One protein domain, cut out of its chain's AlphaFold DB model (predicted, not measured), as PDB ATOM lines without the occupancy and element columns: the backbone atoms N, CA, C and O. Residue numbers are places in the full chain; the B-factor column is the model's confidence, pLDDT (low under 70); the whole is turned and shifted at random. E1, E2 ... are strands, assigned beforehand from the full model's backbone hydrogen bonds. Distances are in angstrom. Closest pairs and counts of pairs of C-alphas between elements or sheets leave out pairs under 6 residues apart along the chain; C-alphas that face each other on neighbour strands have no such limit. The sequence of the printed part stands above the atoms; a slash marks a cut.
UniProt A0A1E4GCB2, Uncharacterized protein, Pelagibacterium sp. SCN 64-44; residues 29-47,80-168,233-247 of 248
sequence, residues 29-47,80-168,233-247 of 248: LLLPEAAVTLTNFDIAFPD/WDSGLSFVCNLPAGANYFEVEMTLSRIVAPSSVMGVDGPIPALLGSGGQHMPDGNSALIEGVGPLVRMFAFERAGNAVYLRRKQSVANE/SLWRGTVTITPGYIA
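What this domain is: This is residues 29 to 47, 80 to 168 and 233 to 247 of the 248 residues of an uncharacterized protein of Pelagibacterium sp. SCN 64-44 (UniProt A0A1E4GCB2). Two twisted antiparallel sheets lie partly face to face as a loose-edged sandwich: the curled sheet E2 E6 E5 E4 makes one layer, and the sheet E1 E7 E3, each of its strands bent, folds over it like a V. The long unnamed stretch of residues 108 to 134 links E3 to E4, and Gly 114 in it marks one end of the longest axis. The printed part has 123 residues, with seven named strands in the order E1 to E7, no named helix, and the class all strand. It is compact, with a radius of gyration of the C-alphas of 15.5 A, yet elongated, spanning 51 by 28 by 21 A.

Where its parts are: Begin with the larger sheet at E6, residues 156 to 165, which runs 30.1 A from C-alpha 156 at (160.934, 13.558, 363.639). Before it come E5, residues 144 to 153, 28.3 A long, and E4, residues 135 to 141, 18.3 A; E2, residues 85 to 89, covers 12.3 A. For the other sheet, find C-alpha 36 at (164.020, 21.853, 355.779), where E1, residues 36 to 45, sets out for 23.4 A. E3, residues 96 to 107, measures 31.8 A, and E7, residues 233 to 246, runs 34.8 A to C-alpha 246 at (157.019, 27.184, 372.139).

How they stand to each other: Look first at the sheet in the order E2, E6, E5, E4, where E4, E5 and E6 form a meander, each strand the antiparallel neighbour of the one before. In the hairpin E5 and E6, N 149 and O 160 are 2.8 A apart; in the hairpin E4 and E5, N 146 and O 139 are 2.9 A apart. At the edge strand E2, N 87 and O 157 of E6 are 2.9 A apart. From edge to edge the way across this sheet turns by 66 degrees. In the other sheet, E7 is the inner strand: find N 38 and O 239 at 2.8 A towards E1, and N 100 and O 240 at 2.9 A towards E3. E1 bends by 74 degrees at residue 39, E3 by 59 degrees at residue 104 and E7 by 70 degrees at residue 237. Between the sheets, the closest C-alphas of E1 and E6 are those of Phe 45 and Gln 163, 7.5 A apart; those of E3 and E5 are Val 99 and Phe 150, 7.8 A apart. E3 and E4 are apart.

The domain as a whole: The two C-alphas farthest apart, those of Gly 93 and Gly 114, are 52.0 A from each other. Residues 48 to 79 are not printed, with 10.3 A between C-alphas 47 and 80, and neither are residues 169 to 232, with 22.3 A between C-alphas 168 and 233. The link from E3 to E4 is long. Mean pLDDT of the printed part is 92.9; residues 114, 168 and 247 are under 70.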
ATOM      1  N   LEU A  29     158.877  30.746 368.812       85.50
ATOM      2  CA  LEU A  29     160.119  31.215 368.209       85.50
ATOM      3  C   LEU A  29     160.535  30.226 367.117       85.50
ATOM      4  O   LEU A  29     160.936  29.104 367.424       85.50
ATOM      5  N   LEU A  30     160.431  30.634 365.856       89.94
ATOM      6  CA  LEU A  30     160.874  29.833 364.716       89.94
ATOM      7  C   LEU A  30     162.396  29.918 364.532       89.94
ATOM      8  O   LEU A  30     163.010  30.919 364.895       89.94
ATOM      9  N   LEU A  31     162.970  28.886 363.914       92.31
ATOM     10  CA  LEU A  31     164.376  28.775 363.515       92.31
ATOM     11  C   LEU A  31     164.485  28.651 361.985       92.31
ATOM     12  O   LEU A  31     164.659  27.539 361.471       92.31
ATOM     13  N   PRO A  32     164.345  29.753 361.226       92.69
ATOM     14  CA  PRO A  32     164.384  29.718 359.762       92.69
ATOM     15  C   PRO A  32     165.687  29.141 359.199       92.69
ATOM     16  O   PRO A  32     165.679  28.487 358.161       92.69
ATOM     17  N   GLU A  33     166.809  29.339 359.887       93.94
ATOM     18  CA  GLU A  33     168.119  28.809 359.506       93.94
ATOM     19  C   GLU A  33     168.204  27.277 359.583       93.94
ATOM     20  O   GLU A  33     169.072  26.678 358.951       93.94
ATOM     21  N   ALA A  34     167.299  26.645 360.336       95.25
ATOM     22  CA  ALA A  34     167.176  25.196 360.455       95.25
ATOM     23  C   ALA A  34     166.008  24.635 359.625       95.25
ATOM     24  O   ALA A  34     165.629  23.475 359.810       95.25
ATOM     25  N   ALA A  35     165.407  25.445 358.746       97.31
ATOM     26  CA  ALA A  35     164.294  25.011 357.919       97.31
ATOM     27  C   ALA A  35     164.720  23.911 356.937       97.31
ATOM     28  O   ALA A  35     165.792  23.956 356.328       97.31
ATOM     29  N   VAL A  36     163.846  22.924 356.760       97.94
ATOM     30  CA  VAL A  36     164.020  21.853 355.779       97.94
ATOM     31  C   VAL A  36     163.061  22.105 354.629       97.94
ATOM     32  O   VAL A  36     161.848  22.014 354.807       97.94
ATOM     33  N   THR A  37     163.600  22.390 353.443       98.19
ATOM     34  CA  THR A  37     162.809  22.554 352.219       98.19
ATOM     35  C   THR A  37     162.913  21.309 351.349       98.19
ATOM     36  O   THR A  37     163.995  20.893 350.936       98.19
ATOM     37  N   LEU A  38     161.759  20.732 351.044       98.12
ATOM     38  CA  LEU A  38     161.581  19.561 350.202       98.12
ATOM     39  C   LEU A  38     160.988  20.016 348.875       98.12
ATOM     40  O   LEU A  38     159.917  20.618 348.851       98.12
ATOM     41  N   THR A  39     161.672  19.729 347.772       97.75
ATOM     42  CA  THR A  39     161.191  20.018 346.417       97.75
ATOM     43  C   THR A  39     160.671  18.746 345.757       97.75
ATOM     44  O   THR A  39     161.124  17.646 346.073       97.75
ATOM     45  N   ASN A  40     159.710  18.886 344.838       97.06
ATOM     46  CA  ASN A  40     159.009  17.756 344.214       97.06
ATOM     47  C   ASN A  40     158.407  16.780 345.241       97.06
ATOM     48  O   ASN A  40     158.376  15.571 345.019       97.06
ATOM     49  N   PHE A  41     157.951  17.310 346.377       98.19
ATOM     50  CA  PHE A  41     157.364  16.519 347.444       98.19
ATOM     51  C   PHE A  41     155.955  16.074 347.052       98.19
ATOM     52  O   PHE A  41     155.117  16.911 346.708       98.19
ATOM     53  N   ASP A  42     155.714  14.764 347.113       98.25
ATOM     54  CA  ASP A  42     154.476  14.132 346.665       98.25
ATOM     55  C   ASP A  42     153.526  13.824 347.825       98.25
ATOM     56  O   ASP A  42     153.866  13.114 348.772       98.25
ATOM     57  N   ILE A  43     152.282  14.282 347.695       98.00
ATOM     58  CA  ILE A  43     151.156  13.895 348.545       98.00
ATOM     59  C   ILE A  43     150.159  13.136 347.668       98.00
ATOM     60  O   ILE A  43     149.367  13.725 346.931       98.00
ATOM     61  N   ALA A  44     150.237  11.806 347.730       98.06
ATOM     62  CA  ALA A  44     149.432  10.898 346.914       98.06
ATOM     63  C   ALA A  44     148.287  10.259 347.708       98.06
ATOM     64  O   ALA A  44     148.497   9.820 348.842       98.06
ATOM     65  N   PHE A  45     147.127  10.118 347.081       98.31
ATOM     66  CA  PHE A  45     145.967   9.391 347.586       98.31
ATOM     67  C   PHE A  45     145.609   8.259 346.615       98.31
ATOM     68  O   PHE A  45     145.550   8.506 345.406       98.31
ATOM     69  N   PRO A  46     145.383   7.030 347.109       97.88
ATOM     70  CA  PRO A  46     145.014   5.915 346.248       97.88
ATOM     71  C   PRO A  46     143.604   6.097 345.674       97.88
ATOM     72  O   PRO A  46     142.802   6.895 346.172       97.88
ATOM     73  N   ASP A  47     143.300   5.319 344.635       96.94
ATOM     74  CA  ASP A  47     141.924   5.177 344.162       96.94
ATOM     75  C   ASP A  47     141.040   4.568 345.267       96.94
ATOM     76  O   ASP A  47     141.531   3.947 346.216       96.94
ATOM     77  N   TRP A  80     140.513   5.198 354.713       97.56
ATOM     78  CA  TRP A  80     141.894   4.831 354.462       97.56
ATOM     79  C   TRP A  80     142.828   5.798 355.174       97.56
ATOM     80  O   TRP A  80     142.597   7.009 355.205       97.56
ATOM     81  N   ASP A  81     143.904   5.240 355.713       97.88
ATOM     82  CA  ASP A  81     144.961   5.944 356.421       97.88
ATOM     83  C   ASP A  81     146.308   5.440 355.901       97.88
ATOM     84  O   ASP A  81     146.549   4.232 355.856       97.88
ATOM     85  N   SER A  82     147.194   6.354 355.503       97.81
ATOM     86  CA  SER A  82     148.526   5.979 355.018       97.81
ATOM     87  C   SER A  82     149.459   5.472 356.118       97.81
ATOM     88  O   SER A  82     150.551   4.999 355.807       97.81
ATOM     89  N   GLY A  83     149.100   5.667 357.391       97.62
ATOM     90  CA  GLY A  83     150.055   5.651 358.490       97.62
ATOM     91  C   GLY A  83     151.053   6.813 358.399       97.62
ATOM     92  O   GLY A  83     150.930   7.705 357.550       97.62
ATOM     93  N   LEU A  84     152.050   6.799 359.289       97.56
ATOM     94  CA  LEU A  84     153.101   7.815 359.359       97.56
ATOM     95  C   LEU A  84     154.228   7.511 358.368       97.56
ATOM     96  O   LEU A  84     154.877   6.472 358.451       97.56
ATOM     97  N   SER A  85     154.497   8.445 357.456       97.94
ATOM     98  CA  SER A  85     155.632   8.396 356.525       97.94
ATOM     99  C   SER A  85     156.685   9.412 356.954       97.94
ATOM    100  O   SER A  85     156.361  10.586 357.083       97.94
ATOM    101  N   PHE A  86     157.923   8.984 357.205       98.25
ATOM    102  CA  PHE A  86     158.992   9.890 357.641       98.25
ATOM    103  C   PHE A  86     159.246  11.005 356.614       98.25
ATOM    104  O   PHE A  86     159.265  10.743 355.412       98.25
ATOM    105  N   VAL A  87     159.459  12.228 357.102       98.31
ATOM    106  CA  VAL A  87     159.731  13.410 356.276       98.31
ATOM    107  C   VAL A  87     161.111  13.979 356.589       98.31
ATOM    108  O   VAL A  87     161.976  14.016 355.716       98.31
ATOM    109  N   CYS A  88     161.340  14.410 357.830       98.12
ATOM    110  CA  CYS A  88     162.624  14.964 358.256       98.12
ATOM    111  C   CYS A  88     162.815  14.874 359.775       98.12
ATOM    112  O   CYS A  88     161.882  14.577 360.522       98.12
ATOM    113  N   ASN A  89     164.037  15.158 360.230       97.75
ATOM    114  CA  ASN A  89     164.337  15.378 361.642       97.75
ATOM    115  C   ASN A  89     164.377  16.879 361.942       97.75
ATOM    116  O   ASN A  89     164.930  17.658 361.168       97.75
ATOM    117  N   LEU A  90     163.846  17.256 363.097       96.38
ATOM    118  CA  LEU A  90     163.982  18.571 363.700       96.38
ATOM    119  C   LEU A  90     165.297  18.645 364.500       96.38
ATOM    120  O   LEU A  90     165.758  17.624 365.031       96.38
ATOM    121  N   PRO A  91     165.894  19.841 364.630       94.88
ATOM    122  CA  PRO A  91     167.049  20.052 365.490       94.88
ATOM    123  C   PRO A  91     166.727  19.716 366.953       94.88
ATOM    124  O   PRO A  91     165.577  19.753 367.397       94.88
ATOM    125  N   ALA A  92     167.766  19.378 367.717       90.94
ATOM    126  CA  ALA A  92     167.620  19.021 369.122       90.94
ATOM    127  C   ALA A  92     166.952  20.153 369.921       90.94
ATOM    128  O   ALA A  92     167.276  21.324 369.754       90.94
ATOM    129  N   GLY A  93     166.019  19.782 370.798       87.19
ATOM    130  CA  GLY A  93     165.272  20.723 371.633       87.19
ATOM    131  C   GLY A  93     164.060  21.365 370.954       87.19
ATOM    132  O   GLY A  93     163.188  21.850 371.673       87.19
ATOM    133  N   ALA A  94     163.960  21.351 369.618       92.19
ATOM    134  CA  ALA A  94     162.788  21.890 368.930       92.19
ATOM    135  C   ALA A  94     161.535  21.123 369.366       92.19
ATOM    136  O   ALA A  94     161.478  19.888 369.304       92.19
ATOM    137  N   ASN A  95     160.535  21.863 369.839       90.12
ATOM    138  CA  ASN A  95     159.280  21.296 370.327       90.12
ATOM    139  C   ASN A  95     158.067  21.685 369.470       90.12
ATOM    140  O   ASN A  95     156.961  21.201 369.720       90.12
ATOM    141  N   TYR A  96     158.297  22.489 368.437       91.94
ATOM    142  CA  TYR A  96     157.302  23.019 367.527       91.94
ATOM    143  C   TYR A  96     157.849  23.037 366.096       91.94
ATOM    144  O   TYR A  96     159.062  22.986 365.882       91.94
ATOM    145  N   PHE A  97     156.953  23.088 365.117       94.94
ATOM    146  CA  PHE A  97     157.296  23.369 363.731       94.94
ATOM    147  C   PHE A  97     156.089  23.978 363.016       94.94
ATOM    148  O   PHE A  97     154.943  23.686 363.365       94.94
ATOM    149  N   GLU A  98     156.364  24.783 362.000       94.94
ATOM    150  CA  GLU A  98     155.378  25.245 361.028       94.94
ATOM    151  C   GLU A  98     155.647  24.612 359.669       94.94
ATOM    152  O   GLU A  98     156.797  24.334 359.310       94.94
ATOM    153  N   VAL A  99     154.575  24.406 358.914       96.56
ATOM    154  CA  VAL A  99     154.626  23.969 357.526       96.56
ATOM    155  C   VAL A  99     154.184  25.113 356.633       96.56
ATOM    156  O   VAL A  99     153.101  25.669 356.793       96.56
ATOM    157  N   GLU A 100     155.009  25.411 355.646       96.94
ATOM    158  CA  GLU A 100     154.642  26.215 354.493       96.94
ATOM    159  C   GLU A 100     154.737  25.339 353.249       96.94
ATOM    160  O   GLU A 100     155.660  24.534 353.110       96.94
ATOM    161  N   MET A 101     153.781  25.455 352.336       96.94
ATOM    162  CA  MET A 101     153.752  24.609 351.151       96.94
ATOM    163  C   MET A 101     153.195  25.334 349.936       96.94
ATOM    164  O   MET A 101     152.238  26.094 350.032       96.94
ATOM    165  N   THR A 102     153.743  25.009 348.774       97.56
ATOM    166  CA  THR A 102     153.188  25.379 347.473       97.56
ATOM    167  C   THR A 102     152.957  24.096 346.707       97.56
ATOM    168  O   THR A 102     153.919  23.449 346.299       97.56
ATOM    169  N   LEU A 103     151.696  23.703 346.539       97.00
ATOM    170  CA  LEU A 103     151.316  22.422 345.948       97.00
ATOM    171  C   LEU A 103     150.477  22.632 344.695       97.00
ATOM    172  O   LEU A 103     149.568  23.460 344.679       97.00
ATOM    173  N   SER A 104     150.732  21.822 343.675       96.56
ATOM    174  CA  SER A 104     149.899  21.726 342.481       96.56
ATOM    175  C   SER A 104     149.408  20.302 342.297       96.56
ATOM    176  O   SER A 104     150.156  19.340 342.484       96.56
ATOM    177  N   ARG A 105     148.143  20.157 341.908       95.38
ATOM    178  CA  ARG A 105     147.575  18.847 341.597       95.38
ATOM    179  C   ARG A 105     148.079  18.402 340.223       95.38
ATOM    180  O   ARG A 105     147.806  19.064 339.227       95.38
ATOM    181  N   ILE A 106     148.808  17.289 340.175       96.25
ATOM    182  CA  ILE A 106     149.400  16.743 338.941       96.25
ATOM    183  C   ILE A 106     148.670  15.504 338.418       96.25
ATOM    184  O   ILE A 106     148.726  15.229 337.224       96.25
ATOM    185  N   VAL A 107     147.942  14.788 339.280       96.44
ATOM    186  CA  VAL A 107     146.970  13.767 338.864       96.44
ATOM    187  C   VAL A 107     145.615  14.171 339.409       96.44
ATOM    188  O   VAL A 107     145.448  14.294 340.624       96.44
ATOM    189  N   ALA A 108     144.666  14.411 338.505       94.88
ATOM    190  CA  ALA A 108     143.313  14.797 338.861       94.88
ATOM    191  C   ALA A 108     142.389  13.576 338.952       94.88
ATOM    192  O   ALA A 108     142.378  12.775 338.017       94.88
ATOM    193  N   PRO A 109     141.604  13.445 340.039       95.12
ATOM    194  CA  PRO A 109     140.603  12.391 340.135       95.12
ATOM    195  C   PRO A 109     139.514  12.595 339.077       95.12
ATOM    196  O   PRO A 109     139.236  13.728 338.683       95.12
ATOM    197  N   SER A 110     138.866  11.517 338.639       94.12
ATOM    198  CA  SER A 110     137.698  11.597 337.754       94.12
ATOM    199  C   SER A 110     136.592  12.494 338.328       94.12
ATOM    200  O   SER A 110     136.524  12.753 339.535       94.12
ATOM    201  N   SER A 111     135.716  12.977 337.447       90.62
ATOM    202  CA  SER A 111     134.525  13.720 337.852       90.62
ATOM    203  C   SER A 111     133.527  12.832 338.594       90.62
ATOM    204  O   SER A 111     133.538  11.601 338.480       90.62
ATOM    205  N   VAL A 112     132.652  13.472 339.369       87.00
ATOM    206  CA  VAL A 112     131.563  12.804 340.089       87.00
ATOM    207  C   VAL A 112     130.211  13.328 339.608       87.00
ATOM    208  O   VAL A 112     130.070  14.513 339.336       87.00
ATOM    209  N   MET A 113     129.207  12.458 339.518       78.44
ATOM    210  CA  MET A 113     127.781  12.767 339.340       78.44
ATOM    211  C   MET A 113     127.453  13.717 338.173       78.44
ATOM    212  O   MET A 113     126.541  14.532 338.273       78.44
ATOM    213  N   GLY A 114     128.195  13.629 337.064       68.56
ATOM    214  CA  GLY A 114     127.997  14.518 335.911       68.56
ATOM    215  C   GLY A 114     128.358  15.983 336.185       68.56
ATOM    216  O   GLY A 114     128.008  16.849 335.390       68.56
ATOM    217  N   VAL A 115     129.039  16.266 337.299       72.12
ATOM    218  CA  VAL A 115     129.656  17.566 337.557       72.12
ATOM    219  C   VAL A 115     130.822  17.733 336.591       72.12
ATOM    220  O   VAL A 115     131.666  16.842 336.460       72.12
ATOM    221  N   ASP A 116     130.874  18.879 335.920       72.12
ATOM    222  CA  ASP A 116     131.992  19.222 335.051       72.12
ATOM    223  C   ASP A 116     133.257  19.431 335.892       72.12
ATOM    224  O   ASP A 116     133.379  20.388 336.658       72.12
ATOM    225  N   GLY A 117     134.217  18.522 335.727       80.44
ATOM    226  CA  GLY A 117     135.539  18.614 336.336       80.44
ATOM    227  C   GLY A 117     135.809  17.609 337.463       80.44
ATOM    228  O   GLY A 117     134.919  16.888 337.912       80.44
ATOM    229  N   PRO A 118     137.079  17.513 337.892       88.12
ATOM    230  CA  PRO A 118     137.513  16.576 338.922       88.12
ATOM    231  C   PRO A 118     136.914  16.927 340.289       88.12
ATOM    232  O   PRO A 118     136.445  18.046 340.495       88.12
ATOM    233  N   ILE A 119     137.029  16.011 341.259       90.25
ATOM    234  CA  ILE A 119     136.743  16.313 342.675       90.25
ATOM    235  C   ILE A 119     137.395  17.660 343.048       90.25
ATOM    236  O   ILE A 119     138.615  17.794 342.873       90.25
ATOM    237  N   PRO A 120     136.644  18.653 343.555       91.44
ATOM    238  CA  PRO A 120     137.166  19.979 343.842       91.44
ATOM    239  C   PRO A 120     138.398  19.945 344.741       91.44
ATOM    240  O   PRO A 120     138.482  19.194 345.717       91.44
ATOM    241  N   ALA A 121     139.379  20.763 344.378       93.31
ATOM    242  CA  ALA A 121     140.504  21.073 345.237       93.31
ATOM    243  C   ALA A 121     140.069  22.103 346.284       93.31
ATOM    244  O   ALA A 121     139.481  23.126 345.936       93.31
ATOM    245  N   LEU A 122     140.374  21.840 347.553       92.38
ATOM    246  CA  LEU A 122     140.122  22.773 348.656       92.38
ATOM    247  C   LEU A 122     141.328  23.684 348.913       92.38
ATOM    248  O   LEU A 122     141.173  24.793 349.414       92.38
ATOM    249  N   LEU A 123     142.521  23.236 348.513       88.56
ATOM    250  CA  LEU A 123     143.721  24.061 348.453       88.56
ATOM    251  C   LEU A 123     143.893  24.623 347.038       88.56
ATOM    252  O   LEU A 123     143.841  23.884 346.054       88.56
ATOM    253  N   GLY A 124     144.119  25.932 346.924       85.75
ATOM    254  CA  GLY A 124     144.396  26.575 345.638       85.75
ATOM    255  C   GLY A 124     145.686  26.040 345.006       85.75
ATOM    256  O   GLY A 124     146.748  26.093 345.621       85.75
ATOM    257  N   SER A 125     145.620  25.538 343.773       88.88
ATOM    258  CA  SER A 125     146.800  24.991 343.091       88.88
ATOM    259  C   SER A 125     147.852  26.075 342.836       88.88
ATOM    260  O   SER A 125     147.534  27.137 342.307       88.88
ATOM    261  N   GLY A 126     149.109  25.803 343.184       88.44
ATOM    262  CA  GLY A 126     150.252  26.695 342.964       88.44
ATOM    263  C   GLY A 126     150.331  27.906 343.900       88.44
ATOM    264  O   GLY A 126     151.302  28.655 343.825       88.44
ATOM    265  N   GLY A 127     149.349  28.096 344.786       88.75
ATOM    266  CA  GLY A 127     149.414  29.091 345.855       88.75
ATOM    267  C   GLY A 127     150.303  28.628 347.008       88.75
ATOM    268  O   GLY A 127     150.458  27.427 347.227       88.75
ATOM    269  N   GLN A 128     150.871  29.584 347.742       93.69
ATOM    270  CA  GLN A 128     151.525  29.325 349.023       93.69
ATOM    271  C   GLN A 128     150.449  29.155 350.104       93.69
ATOM    272  O   GLN A 128     149.521  29.959 350.196       93.69
ATOM    273  N   HIS A 129     150.583  28.115 350.920       92.69
ATOM    274  CA  HIS A 129     149.648  27.747 351.978       92.69
ATOM    275  C   HIS A 129     150.398  27.493 353.282       92.69
ATOM    276  O   HIS A 129     151.454  26.862 353.283       92.69
ATOM    277  N   MET A 130     149.810  27.928 354.393       92.62
ATOM    278  CA  MET A 130     150.285  27.655 355.751       92.62
ATOM    279  C   MET A 130     149.127  27.028 356.532       92.62
ATOM    280  O   MET A 130     148.277  27.757 357.042       92.62
ATOM    281  N   PRO A 131     148.997  25.692 356.532       89.62
ATOM    282  CA  PRO A 131     147.836  25.036 357.102       89.62
ATOM    283  C   PRO A 131     147.867  25.100 358.633       89.62
ATOM    284  O   PRO A 131     148.867  24.732 359.256       89.62
ATOM    285  N   ASP A 132     146.755  25.511 359.241       81.56
ATOM    286  CA  ASP A 132     146.621  25.544 360.697       81.56
ATOM    287  C   ASP A 132     146.838  24.147 361.296       81.56
ATOM    288  O   ASP A 132     146.323  23.131 360.818       81.56
ATOM    289  N   GLY A 133     147.664  24.078 362.341       84.50
ATOM    290  CA  GLY A 133     148.044  22.803 362.959       84.50
ATOM    291  C   GLY A 133     148.825  21.867 362.027       84.50
ATOM    292  O   GLY A 133     148.882  20.669 362.293       84.50
ATOM    293  N   ASN A 134     149.415  22.392 360.947       93.25
ATOM    294  CA  ASN A 134     150.159  21.637 359.940       93.25
ATOM    295  C   ASN A 134     149.315  20.560 359.228       93.25
ATOM    296  O   ASN A 134     149.841  19.539 358.776       93.25
ATOM    297  N   SER A 135     147.997  20.775 359.129       95.62
ATOM    298  CA  SER A 135     147.050  19.833 358.526       95.62
ATOM    299  C   SER A 135     146.006  20.539 357.669       95.62
ATOM    300  O   SER A 135     145.580  21.645 357.988       95.62
ATOM    301  N   ALA A 136     145.577  19.905 356.581       95.31
ATOM    302  CA  ALA A 136     144.567  20.483 355.705       95.31
ATOM    303  C   ALA A 136     143.677  19.420 355.069       95.31
ATOM    304  O   ALA A 136     144.136  18.336 354.689       95.31
ATOM    305  N   LEU A 137     142.407  19.783 354.879       95.44
ATOM    306  CA  LEU A 137     141.577  19.163 353.855       95.44
ATOM    307  C   LEU A 137     142.083  19.645 352.495       95.44
ATOM    308  O   LEU A 137     142.234  20.845 352.271       95.44
ATOM    309  N   ILE A 138     142.352  18.712 351.593       95.81
ATOM    310  CA  ILE A 138     142.947  19.014 350.290       95.81
ATOM    311  C   ILE A 138     141.957  18.818 349.145       95.81
ATOM    312  O   ILE A 138     142.007  19.546 348.154       95.81
ATOM    313  N   GLU A 139     141.013  17.889 349.291       95.31
ATOM    314  CA  GLU A 139     139.971  17.611 348.302       95.31
ATOM    315  C   GLU A 139     138.680  17.228 349.017       95.31
ATOM    316  O   GLU A 139     138.720  16.582 350.070       95.31
ATOM    317  N   GLY A 140     137.540  17.588 348.432       92.12
ATOM    318  CA  GLY A 140     136.254  17.204 348.996       92.12
ATOM    319  C   GLY A 140     135.081  17.461 348.062       92.12
ATOM    320  O   GLY A 140     135.016  18.476 347.373       92.12
ATOM    321  N   VAL A 141     134.152  16.515 348.065       89.00
ATOM    322  CA  VAL A 141     132.818  16.592 347.460       89.00
ATOM    323  C   VAL A 141     131.986  15.542 348.178       89.00
ATOM    324  O   VAL A 141     132.468  14.429 348.349       89.00
ATOM    325  N   GLY A 142     130.799  15.886 348.684       77.00
ATOM    326  CA  GLY A 142     130.089  14.998 349.618       77.00
ATOM    327  C   GLY A 142     129.920  13.582 349.063       77.00
ATOM    328  O   GLY A 142     129.802  13.461 347.851       77.00
ATOM    329  N   PRO A 143     129.896  12.507 349.866       89.19
ATOM    330  CA  PRO A 143     130.385  12.314 351.235       89.19
ATOM    331  C   PRO A 143     131.900  12.008 351.305       89.19
ATOM    332  O   PRO A 143     132.371  11.389 352.260       89.19
ATOM    333  N   LEU A 144     132.666  12.391 350.280       91.56
ATOM    334  CA  LEU A 144     134.092  12.118 350.128       91.56
ATOM    335  C   LEU A 144     134.950  13.294 350.604       91.56
ATOM    336  O   LEU A 144     134.755  14.442 350.197       91.56
ATOM    337  N   VAL A 145     135.974  12.993 351.401       94.69
ATOM    338  CA  VAL A 145     137.004  13.956 351.815       94.69
ATOM    339  C   VAL A 145     138.402  13.346 351.789       94.69
ATOM    340  O   VAL A 145     138.593  12.153 352.040       94.69
ATOM    341  N   ARG A 146     139.401  14.190 351.521       97.38
ATOM    342  CA  ARG A 146     140.830  13.873 351.615       97.38
ATOM    343  C   ARG A 146     141.552  14.909 352.441       97.38
ATOM    344  O   ARG A 146     141.341  16.111 352.272       97.38
ATOM    345  N   MET A 147     142.452  14.438 353.289       97.38
ATOM    346  CA  MET A 147     143.263  15.290 354.141       97.38
ATOM    347  C   MET A 147     144.681  14.762 354.284       97.38
ATOM    348  O   MET A 147     144.951  13.570 354.114       97.38
ATOM    349  N   PHE A 148     145.576  15.650 354.683       98.19
ATOM    350  CA  PHE A 148     146.886  15.277 355.183       98.19
ATOM    351  C   PHE A 148     147.213  16.072 356.446       98.19
ATOM    352  O   PHE A 148     146.626  17.121 356.712       98.19
ATOM    353  N   ALA A 149     148.159  15.553 357.215       98.12
ATOM    354  CA  ALA A 149     148.722  16.202 358.383       98.12
ATOM    355  C   ALA A 149     150.219  15.915 358.446       98.12
ATOM    356  O   ALA A 149     150.650  14.785 358.202       98.12
ATOM    357  N   PHE A 150     151.003  16.930 358.790       98.19
ATOM    358  CA  PHE A 150     152.359  16.726 359.267       98.19
ATOM    359  C   PHE A 150     152.309  16.571 360.786       98.19
ATOM    360  O   PHE A 150     151.841  17.454 361.502       98.19
ATOM    361  N   GLU A 151     152.776  15.433 361.280       97.19
ATOM    362  CA  GLU A 151     152.736  15.056 362.689       97.19
ATOM    363  C   GLU A 151     154.160  14.925 363.230       97.19
ATOM    364  O   GLU A 151     155.063  14.449 362.539       97.19
ATOM    365  N   ARG A 152     154.376  15.326 364.484       94.69
ATOM    366  CA  ARG A 152     155.661  15.145 365.167       94.69
ATOM    367  C   ARG A 152     155.613  13.910 366.058       94.69
ATOM    368  O   ARG A 152     154.725  13.795 366.896       94.69
ATOM    369  N   ALA A 153     156.624  13.051 365.953       93.88
ATOM    370  CA  ALA A 153     156.890  11.997 366.927       93.88
ATOM    371  C   ALA A 153     158.357  12.072 367.367       93.88
ATOM    372  O   ALA A 153     159.279  11.882 366.575       93.88
ATOM    373  N   GLY A 154     158.580  12.412 368.640       91.88
ATOM    374  CA  GLY A 154     159.919  12.713 369.148       91.88
ATOM    375  C   GLY A 154     160.517  13.943 368.460       91.88
ATOM    376  O   GLY A 154     159.953  15.035 368.527       91.88
ATOM    377  N   ASN A 155     161.665  13.783 367.808       94.38
ATOM    378  CA  ASN A 155     162.311  14.829 367.012       94.38
ATOM    379  C   ASN A 155     162.063  14.682 365.503       94.38
ATOM    380  O   ASN A 155     162.671  15.418 364.742       94.38
ATOM    381  N   ALA A 156     161.208  13.764 365.056       97.50
ATOM    382  CA  ALA A 156     160.934  13.558 363.639       97.50
ATOM    383  C   ALA A 156     159.557  14.106 363.244       97.50
ATOM    384  O   ALA A 156     158.606  14.064 364.030       97.50
ATOM    385  N   VAL A 157     159.469  14.610 362.013       98.31
ATOM    386  CA  VAL A 157     158.224  14.990 361.342       98.31
ATOM    387  C   VAL A 157     157.836  13.886 360.367       98.31
ATOM    388  O   VAL A 157     158.674  13.349 359.638       98.31
ATOM    389  N   TYR A 158     156.549  13.568 360.351       98.62
ATOM    390  CA  TYR A 158     155.940  12.543 359.521       98.62
ATOM    391  C   TYR A 158     154.769  13.130 358.746       98.62
ATOM    392  O   TYR A 158     154.047  13.974 359.263       98.62
ATOM    393  N   LEU A 159     154.537  12.647 357.531       98.62
ATOM    394  CA  LEU A 159     153.321  12.893 356.774       98.62
ATOM    395  C   LEU A 159     152.331  11.759 357.052       98.62
ATOM    396  O   LEU A 159     152.663  10.583 356.881       98.62
ATOM    397  N   ARG A 160     151.099  12.118 357.396       98.56
ATOM    398  CA  ARG A 160     149.943  11.225 357.428       98.56
ATOM    399  C   ARG A 160     148.903  11.712 356.438       98.56
ATOM    400  O   ARG A 160     148.658  12.911 356.330       98.56
ATOM    401  N   ARG A 161     148.272  10.794 355.719       98.38
ATOM    402  CA  ARG A 161     147.193  11.082 354.773       98.38
ATOM    403  C   ARG A 161     145.993  10.237 355.130       98.38
ATOM    404  O   ARG A 161     146.148   9.077 355.507       98.38
ATOM    405  N   LYS A 162     144.809  10.816 354.989       98.38
ATOM    406  CA  LYS A 162     143.548  10.111 355.187       98.38
ATOM    407  C   LYS A 162     142.585  10.439 354.063       98.38
ATOM    408  O   LYS A 162     142.545  11.575 353.589       98.38
ATOM    409  N   GLN A 163     141.802   9.452 353.659       97.19
ATOM    410  CA  GLN A 163     140.644   9.665 352.799       97.19
ATOM    411  C   GLN A 163     139.462   8.883 353.344       97.19
ATOM    412  O   GLN A 163     139.637   7.788 353.878       97.19
ATOM    413  N   SER A 164     138.273   9.457 353.232       95.44
ATOM    414  CA  SER A 164     137.047   8.835 353.716       95.44
ATOM    415  C   SER A 164     135.905   9.112 352.754       95.44
ATOM    416  O   SER A 164     135.858  10.179 352.139       95.44
ATOM    417  N   VAL A 165     135.009   8.137 352.630       92.94
ATOM    418  CA  VAL A 165     133.697   8.273 351.998       92.94
ATOM    419  C   VAL A 165     132.673   7.824 353.024       92.94
ATOM    420  O   VAL A 165     132.628   6.646 353.387       92.94
ATOM    421  N   ALA A 166     131.876   8.764 353.525       89.38
ATOM    422  CA  ALA A 166     130.845   8.445 354.501       89.38
ATOM    423  C   ALA A 166     129.656   7.728 353.846       89.38
ATOM    424  O   ALA A 166     129.370   7.867 352.655       89.38
ATOM    425  N   ASN A 167     128.926   6.969 354.658       77.56
ATOM    426  CA  ASN A 167     127.668   6.356 354.252       77.56
ATOM    427  C   ASN A 167     126.526   7.374 354.402       77.56
ATOM    428  O   ASN A 167     125.775   7.330 355.379       77.56
ATOM    429  N   GLU A 168     126.411   8.320 353.467       62.16
ATOM    430  CA  GLU A 168     125.343   9.326 353.497       62.16
ATOM    431  C   GLU A 168     124.300   9.123 352.387       62.16
ATOM    432  O   GLU A 168     124.477   9.466 351.222       62.16
ATOM    433  N   SER A 233     144.510  10.588 343.398       97.38
ATOM    434  CA  SER A 233     144.979  11.971 343.291       97.38
ATOM    435  C   SER A 233     146.433  12.093 343.707       97.38
ATOM    436  O   SER A 233     146.897  11.394 344.609       97.38
ATOM    437  N   LEU A 234     147.154  12.997 343.050       97.94
ATOM    438  CA  LEU A 234     148.541  13.308 343.363       97.94
ATOM    439  C   LEU A 234     148.763  14.814 343.335       97.94
ATOM    440  O   LEU A 234     148.523  15.479 342.322       97.94
ATOM    441  N   TRP A 235     149.298  15.319 344.439       98.06
ATOM    442  CA  TRP A 235     149.771  16.685 344.592       98.06
ATOM    443  C   TRP A 235     151.282  16.690 344.685       98.06
ATOM    444  O   TRP A 235     151.854  15.865 345.395       98.06
ATOM    445  N   ARG A 236     151.913  17.631 343.990       98.19
ATOM    446  CA  ARG A 236     153.361  17.808 343.996       98.19
ATOM    447  C   ARG A 236     153.707  19.265 344.202       98.19
ATOM    448  O   ARG A 236     153.062  20.147 343.637       98.19
ATOM    449  N   GLY A 237     154.772  19.513 344.949       97.69
ATOM    450  CA  GLY A 237     155.349  20.844 344.991       97.69
ATOM    451  C   GLY A 237     156.469  20.989 345.999       97.69
ATOM    452  O   GLY A 237     157.288  20.082 346.157       97.69
ATOM    453  N   THR A 238     156.515  22.148 346.641       98.31
ATOM    454  CA  THR A 238     157.531  22.485 347.637       98.31
ATOM    455  C   THR A 238     156.899  22.505 349.019       98.31
ATOM    456  O   THR A 238     155.831  23.088 349.192       98.31
ATOM    457  N   VAL A 239     157.561  21.887 349.993       98.25
ATOM    458  CA  VAL A 239     157.177  21.914 351.409       98.25
ATOM    459  C   VAL A 239     158.374  22.392 352.218       98.25
ATOM    460  O   VAL A 239     159.440  21.786 352.156       98.25
ATOM    461  N   THR A 240     158.197  23.456 352.986       98.44
ATOM    462  CA  THR A 240     159.183  23.975 353.930       98.44
ATOM    463  C   THR A 240     158.688  23.719 355.344       98.44
ATOM    464  O   THR A 240     157.613  24.167 355.733       98.44
ATOM    465  N   ILE A 241     159.485  22.983 356.113       98.12
ATOM    466  CA  ILE A 241     159.250  22.722 357.530       98.12
ATOM    467  C   ILE A 241     160.199  23.614 358.314       98.12
ATOM    468  O   ILE A 241     161.414  23.424 358.243       98.12
ATOM    469  N   THR A 242     159.649  24.559 359.070       97.12
ATOM    470  CA  THR A 242     160.423  25.486 359.900       97.12
ATOM    471  C   THR A 242     160.309  25.062 361.360       97.12
ATOM    472  O   THR A 242     159.234  25.213 361.948       97.12
ATOM    473  N   PRO A 243     161.376  24.519 361.971       96.06
ATOM    474  CA  PRO A 243     161.374  24.170 363.385       96.06
ATOM    475  C   PRO A 243     161.190  25.403 364.266       96.06
ATOM    476  O   PRO A 243     161.497  26.525 363.870       96.06
ATOM    477  N   GLY A 244     160.760  25.188 365.500       92.12
ATOM    478  CA  GLY A 244     160.699  26.245 366.490       92.12
ATOM    479  C   GLY A 244     160.549  25.739 367.913       92.12
ATOM    480  O   GLY A 244     160.538  24.534 368.198       92.12
ATOM    481  N   TYR A 245     160.408  26.709 368.805       88.50
ATOM    482  CA  TYR A 245     160.190  26.510 370.222       88.50
ATOM    483  C   TYR A 245     158.946  27.267 370.657       88.50
ATOM    484  O   TYR A 245     158.872  28.484 370.508       88.50
ATOM    485  N   ILE A 246     157.997  26.564 371.254       79.62
ATOM    486  CA  ILE A 246     157.019  27.184 372.139       79.62
ATOM    487  C   ILE A 246     157.663  27.180 373.524       79.62
ATOM    488  O   ILE A 246     158.047  26.117 374.025       79.62
ATOM    489  N   ALA A 247     157.846  28.365 374.106       59.12
ATOM    490  CA  ALA A 247     158.348  28.477 375.471       59.12
ATOM    491  C   ALA A 247     157.395  27.717 376.420       59.12
ATOM    492  O   ALA A 247     156.178  27.889 376.286       59.12
TER     493      ALA A 247